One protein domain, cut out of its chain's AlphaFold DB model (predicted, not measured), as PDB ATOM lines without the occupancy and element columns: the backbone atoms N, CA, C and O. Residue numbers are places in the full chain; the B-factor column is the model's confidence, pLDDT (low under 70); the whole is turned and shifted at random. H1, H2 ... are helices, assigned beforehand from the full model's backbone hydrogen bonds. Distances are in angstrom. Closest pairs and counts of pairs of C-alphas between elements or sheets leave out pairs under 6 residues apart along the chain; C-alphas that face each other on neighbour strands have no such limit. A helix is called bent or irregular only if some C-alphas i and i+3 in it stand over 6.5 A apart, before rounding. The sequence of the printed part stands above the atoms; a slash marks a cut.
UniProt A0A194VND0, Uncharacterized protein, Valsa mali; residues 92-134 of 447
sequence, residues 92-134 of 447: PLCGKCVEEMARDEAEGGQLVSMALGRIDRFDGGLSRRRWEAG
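This is residues 92 to 134 of the 447 residues of an uncharacterized protein of Valsa mali (UniProt A0A194VND0). Three helices make an open zigzag without a packed core: the long helix H2 is the middle stroke, with a short helix at each of its ends, H1 at one and H3 at the other. H3 makes a corner with the end of H2, while H1 comes close to the beginning of H2 without clearly touching it, and residues 94 to 100 stick out free. The printed part has 43 residues with three named helices, in the order H1, H2, H3, and no named strand; the class is all helix. The whole is loose, with a radius of gyration of the C-alphas of 12.3 A, and elongated, with spans of 34 by 18 by 17 A.

Start at H1, residues 95 to 103, and look across to H2, residues 108 to 123. The two are close but not clearly touching, with 1 pair of C-alphas within 8 A, that of Met 101 and Leu 111 at 7.9 A. They run opposite ways at a steep tilt of 69 degrees, only just short of about perpendicular. Go on to H3, residues 126 to 134, which touches H2 only at the corner by their link. H2 touches H3 with residues 119 to 120 alone; the closest C-alphas of the two helices are those of Asp 120 and Arg 128, 7.0 A apart. The lines of H2 and H3 are about perpendicular, at 77 degrees. H1 and H3 are apart. In the backbone, each O i to N i+4 pair of H1 is within hydrogen-bond range, against 10 of 12 in H2 and 4 of 5 in H3.

Find C-alpha 95 at (153.813, 164.996, 160.233), where H1 begins; from there it runs 12.3 A to C-alpha 103. Next find C-alpha 108 at (167.779, 157.580, 162.166), from which H2 runs 23.4 A to C-alpha 123. H2 is neither bent nor irregular, but only just: C-alphas 109 and 112 are 6.4 A apart. H3 runs 13.0 A from C-alpha 126 to C-alpha 134 at (173.753, 162.599, 188.816).

The two C-alphas farthest apart are those of Arg 103 and Gly 134, at 36.1 A, while the first and last printed C-alphas, those of Pro 92 and Gly 134, are 26.9 A apart. Read from residue 92 to residue 134 and you meet no cut. The link from H1 to H2, 4 residues, and the link from H2 to H3, 2 residues, are both tight. The B-factor column shows a mean pLDDT of 76.2 for the printed part of this model; look for values under 70 at residues 92 to 93, 101, 111 and 134.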
ATOM      1  N   PRO A  92     157.897 160.125 168.841       57.06
ATOM      2  CA  PRO A  92     156.711 160.440 168.067       57.06
ATOM      3  C   PRO A  92     156.822 161.868 167.541       57.06
ATOM      4  O   PRO A  92     156.835 162.845 168.295       57.06
ATOM      5  N   LEU A  93     156.921 161.992 166.224       67.88
ATOM      6  CA  LEU A  93     157.016 163.269 165.539       67.88
ATOM      7  C   LEU A  93     155.706 163.554 164.824       67.88
ATOM      8  O   LEU A  93     155.137 162.685 164.171       67.88
ATOM      9  N   CYS A  94     155.233 164.798 164.908       76.69
ATOM     10  CA  CYS A  94     154.106 165.210 164.079       76.69
ATOM     11  C   CYS A  94     154.510 165.188 162.594       76.69
ATOM     12  O   CYS A  94     155.694 165.326 162.275       76.69
ATOM     13  N   GLY A  95     153.540 165.084 161.678       72.19
ATOM     14  CA  GLY A  95     153.813 164.996 160.233       72.19
ATOM     15  C   GLY A  95     154.757 166.091 159.718       72.19
ATOM     16  O   GLY A  95     155.706 165.811 158.999       72.19
ATOM     17  N   LYS A  96     154.620 167.323 160.221       70.75
ATOM     18  CA  LYS A  96     155.507 168.444 159.861       70.75
ATOM     19  C   LYS A  96     156.936 168.328 160.420       70.75
ATOM     20  O   LYS A  96     157.864 168.971 159.925       70.75
ATOM     21  N   CYS A  97     157.122 167.602 161.519       71.44
ATOM     22  CA  CYS A  97     158.443 167.255 162.042       71.44
ATOM     23  C   CYS A  97     159.061 166.119 161.236       71.44
ATOM     24  O   CYS A  97     160.240 166.209 160.920       71.44
ATOM     25  N   VAL A  98     158.263 165.130 160.833       73.12
ATOM     26  CA  VAL A  98     158.702 164.058 159.930       73.12
ATOM     27  C   VAL A  98     159.137 164.627 158.577       73.12
ATOM     28  O   VAL A  98     160.219 164.299 158.112       73.12
ATOM     29  N   GLU A  99     158.359 165.534 157.982       79.94
ATOM     30  CA  GLU A  99     158.687 166.176 156.698       79.94
ATOM     31  C   GLU A  99     159.959 167.030 156.754       79.94
ATOM     32  O   GLU A  99     160.787 166.967 155.850       79.94
ATOM     33  N   GLU A 100     160.144 167.832 157.808       71.94
ATOM     34  CA  GLU A 100     161.381 168.609 157.951       71.94
ATOM     35  C   GLU A 100     162.588 167.713 158.210       71.94
ATOM     36  O   GLU A 100     163.660 167.990 157.692       71.94
ATOM     37  N   MET A 101     162.433 166.618 158.952       67.44
ATOM     38  CA  MET A 101     163.543 165.681 159.108       67.44
ATOM     39  C   MET A 101     163.842 164.894 157.839       67.44
ATOM     40  O   MET A 101     165.002 164.608 157.572       67.44
ATOM     41  N   ALA A 102     162.819 164.575 157.046       75.44
ATOM     42  CA  ALA A 102     163.008 163.998 155.722       75.44
ATOM     43  C   ALA A 102     163.742 164.980 154.795       75.44
ATOM     44  O   ALA A 102     164.533 164.548 153.965       75.44
ATOM     45  N   ARG A 103     163.534 166.298 154.965       78.69
ATOM     46  CA  ARG A 103     164.336 167.330 154.287       78.69
ATOM     47  C   ARG A 103     165.770 167.427 154.794       78.69
ATOM     48  O   ARG A 103     166.636 167.776 154.003       78.69
ATOM     49  N   ASP A 104     166.000 167.176 156.078       75.38
ATOM     50  CA  ASP A 104     167.331 167.260 156.688       75.38
ATOM     51  C   ASP A 104     168.203 166.016 156.373       75.38
ATOM     52  O   ASP A 104     169.350 165.978 156.806       75.38
ATOM     53  N   GLU A 105     167.679 165.006 155.650       76.31
ATOM     54  CA  GLU A 105     168.341 163.721 155.309       76.31
ATOM     55  C   GLU A 105     169.046 163.037 156.495       76.31
ATOM     56  O   GLU A 105     169.983 162.254 156.341       76.31
ATOM     57  N   ALA A 106     168.594 163.313 157.715       71.44
ATOM     58  CA  ALA A 106     169.215 162.749 158.893       71.44
ATOM     59  C   ALA A 106     168.832 161.274 159.015       71.44
ATOM     60  O   ALA A 106     167.690 160.937 159.341       71.44
ATOM     61  N   GLU A 107     169.804 160.390 158.784       77.12
ATOM     62  CA  GLU A 107     169.685 158.975 159.127       77.12
ATOM     63  C   GLU A 107     169.233 158.815 160.585       77.12
ATOM     64  O   GLU A 107     169.594 159.612 161.456       77.12
ATOM     65  N   GLY A 108     168.453 157.768 160.874       71.94
ATOM     66  CA  GLY A 108     167.779 157.580 162.166       71.94
ATOM     67  C   GLY A 108     168.688 157.694 163.400       71.94
ATOM     68  O   GLY A 108     168.232 158.142 164.449       71.94
ATOM     69  N   GLY A 109     169.986 157.393 163.279       72.25
ATOM     70  CA  GLY A 109     170.962 157.588 164.360       72.25
ATOM     71  C   GLY A 109     171.307 159.058 164.658       72.25
ATOM     72  O   GLY A 109     171.602 159.418 165.800       72.25
ATOM     73  N   GLN A 110     171.235 159.942 163.662       79.56
ATOM     74  CA  GLN A 110     171.517 161.377 163.813       79.56
ATOM     75  C   GLN A 110     170.315 162.150 164.367       79.56
ATOM     76  O   GLN A 110     170.472 163.228 164.939       79.56
ATOM     77  N   LEU A 111     169.122 161.578 164.250       69.88
ATOM     78  CA  LEU A 111     167.849 162.160 164.660       69.88
ATOM     79  C   LEU A 111     167.805 162.467 166.159       69.88
ATOM     80  O   LEU A 111     167.493 163.591 166.559       69.88
ATOM     81  N   VAL A 112     168.189 161.492 166.985       73.12
ATOM     82  CA  VAL A 112     168.256 161.651 168.445       73.12
ATOM     83  C   VAL A 112     169.288 162.717 168.810       73.12
ATOM     84  O   VAL A 112     169.001 163.614 169.600       73.12
ATOM     85  N   SER A 113     170.459 162.695 168.170       76.75
ATOM     86  CA  SER A 113     171.520 163.683 168.391       76.75
ATOM     87  C   SER A 113     171.093 165.101 167.999       76.75
ATOM     88  O   SER A 113     171.345 166.052 168.741       76.75
ATOM     89  N   MET A 114     170.388 165.263 166.877       78.00
ATOM     90  CA  MET A 114     169.836 166.551 166.456       78.00
ATOM     91  C   MET A 114     168.726 167.039 167.384       78.00
ATOM     92  O   MET A 114     168.694 168.227 167.716       78.00
ATOM     93  N   ALA A 115     167.825 166.153 167.809       74.50
ATOM     94  CA  ALA A 115     166.753 166.488 168.739       74.50
ATOM     95  C   ALA A 115     167.326 166.947 170.088       74.50
ATOM     96  O   ALA A 115     166.981 168.033 170.562       74.50
ATOM     97  N   LEU A 116     168.274 166.192 170.649       77.38
ATOM     98  CA  LEU A 116     168.991 166.567 171.870       77.38
ATOM     99  C   LEU A 116     169.758 167.884 171.688       77.38
ATOM    100  O   LEU A 116     169.679 168.756 172.547       77.38
ATOM    101  N   GLY A 117     170.409 168.095 170.541       83.38
ATOM    102  CA  GLY A 117     171.099 169.352 170.235       83.38
ATOM    103  C   GLY A 117     170.167 170.560 170.051       83.38
ATOM    104  O   GLY A 117     170.591 171.704 170.236       83.38
ATOM    105  N   ARG A 118     168.897 170.358 169.677       80.56
ATOM    106  CA  ARG A 118     167.873 171.423 169.676       80.56
ATOM    107  C   ARG A 118     167.421 171.740 171.104       80.56
ATOM    108  O   ARG A 118     167.305 172.918 171.430       80.56
ATOM    109  N   ILE A 119     167.240 170.719 171.944       77.31
ATOM    110  CA  ILE A 119     166.898 170.878 173.366       77.31
ATOM    111  C   ILE A 119     168.010 171.637 174.096       77.31
ATOM    112  O   ILE A 119     167.717 172.656 174.714       77.31
ATOM    113  N   ASP A 120     169.272 171.228 173.930       81.00
ATOM    114  CA  ASP A 120     170.419 171.889 174.567       81.00
ATOM    115  C   ASP A 120     170.568 173.351 174.130       81.00
ATOM    116  O   ASP A 120     170.878 174.226 174.936       81.00
ATOM    117  N   ARG A 121     170.343 173.655 172.845       82.62
ATOM    118  CA  ARG A 121     170.365 175.047 172.365       82.62
ATOM    119  C   ARG A 121     169.230 175.874 172.958       82.62
ATOM    120  O   ARG A 121     169.412 177.067 173.178       82.62
ATOM    121  N   PHE A 122     168.075 175.257 173.187       74.50
ATOM    122  CA  PHE A 122     166.902 175.942 173.707       74.50
ATOM    123  C   PHE A 122     167.002 176.215 175.211       74.50
ATOM    124  O   PHE A 122     166.736 177.330 175.655       74.50
ATOM    125  N   ASP A 123     167.396 175.214 175.998       78.75
ATOM    126  CA  ASP A 123     167.473 175.318 177.455       78.75
ATOM    127  C   ASP A 123     168.876 175.688 177.970       78.75
ATOM    128  O   ASP A 123     169.106 175.723 179.179       78.75
ATOM    129  N   GLY A 124     169.825 175.955 177.068       88.81
ATOM    130  CA  GLY A 124     171.216 176.257 177.407       88.81
ATOM    131  C   GLY A 124     171.989 175.057 177.967       88.81
ATOM    132  O   GLY A 124     172.952 175.236 178.719       88.81
ATOM    133  N   GLY A 125     171.553 173.835 177.656       88.62
ATOM    134  CA  GLY A 125     172.097 172.581 178.163       88.62
ATOM    135  C   GLY A 125     171.705 172.306 179.613       88.62
ATOM    136  O   GLY A 125     172.360 171.504 180.281       88.62
ATOM    137  N   LEU A 126     170.682 172.982 180.148       76.81
ATOM    138  CA  LEU A 126     170.256 172.809 181.539       76.81
ATOM    139  C   LEU A 126     169.771 171.383 181.814       76.81
ATOM    140  O   LEU A 126     170.127 170.823 182.854       76.81
ATOM    141  N   SER A 127     169.000 170.782 180.903       75.69
ATOM    142  CA  SER A 127     168.522 169.400 181.049       75.69
ATOM    143  C   SER A 127     169.684 168.407 181.027       75.69
ATOM    144  O   SER A 127     169.754 167.534 181.894       75.69
ATOM    145  N   ARG A 128     170.652 168.592 180.118       86.62
ATOM    146  CA  ARG A 128     171.865 167.762 180.038       86.62
ATOM    147  C   ARG A 128     172.743 167.900 181.282       86.62
ATOM    148  O   ARG A 128     173.102 166.893 181.881       86.62
ATOM    149  N   ARG A 129     173.014 169.123 181.746       83.88
ATOM    150  CA  ARG A 129     173.797 169.359 182.975       83.88
ATOM    151  C   ARG A 129     173.136 168.747 184.206       83.88
ATOM    152  O   ARG A 129     173.820 168.191 185.055       83.88
ATOM    153  N   ARG A 130     171.807 168.832 184.314       80.06
ATOM    154  CA  ARG A 130     171.039 168.192 185.396       80.06
ATOM    155  C   ARG A 130     171.148 166.668 185.361       80.06
ATOM    156  O   ARG A 130     171.253 166.045 186.415       80.06
ATOM    157  N   TRP A 131     171.131 166.085 184.166       75.31
ATOM    158  CA  TRP A 131     171.330 164.654 183.963       75.31
ATOM    159  C   TRP A 131     172.744 164.212 184.365       75.31
ATOM    160  O   TRP A 131     172.901 163.326 185.211       75.31
ATOM    161  N   GLU A 132     173.765 164.890 183.832       82.81
ATOM    162  CA  GLU A 132     175.188 164.647 184.117       82.81
ATOM    163  C   GLU A 132     175.531 164.846 185.601       82.81
ATOM    164  O   GLU A 132     176.329 164.091 186.161       82.81
ATOM    165  N   ALA A 133     174.868 165.796 186.273       78.50
ATOM    166  CA  ALA A 133     175.004 166.063 187.708       78.50
ATOM    167  C   ALA A 133     174.451 164.948 188.621       78.50
ATOM    168  O   ALA A 133     174.480 165.089 189.843       78.50
ATOM    169  N   GLY A 134     173.987 163.829 188.060       64.19
ATOM    170  CA  GLY A 134     173.753 162.599 188.816       64.19
ATOM    171  C   GLY A 134     172.298 162.162 188.926       64.19
ATOM    172  O   GLY A 134     172.041 161.164 189.590       64.19
TER     173      GLY A 134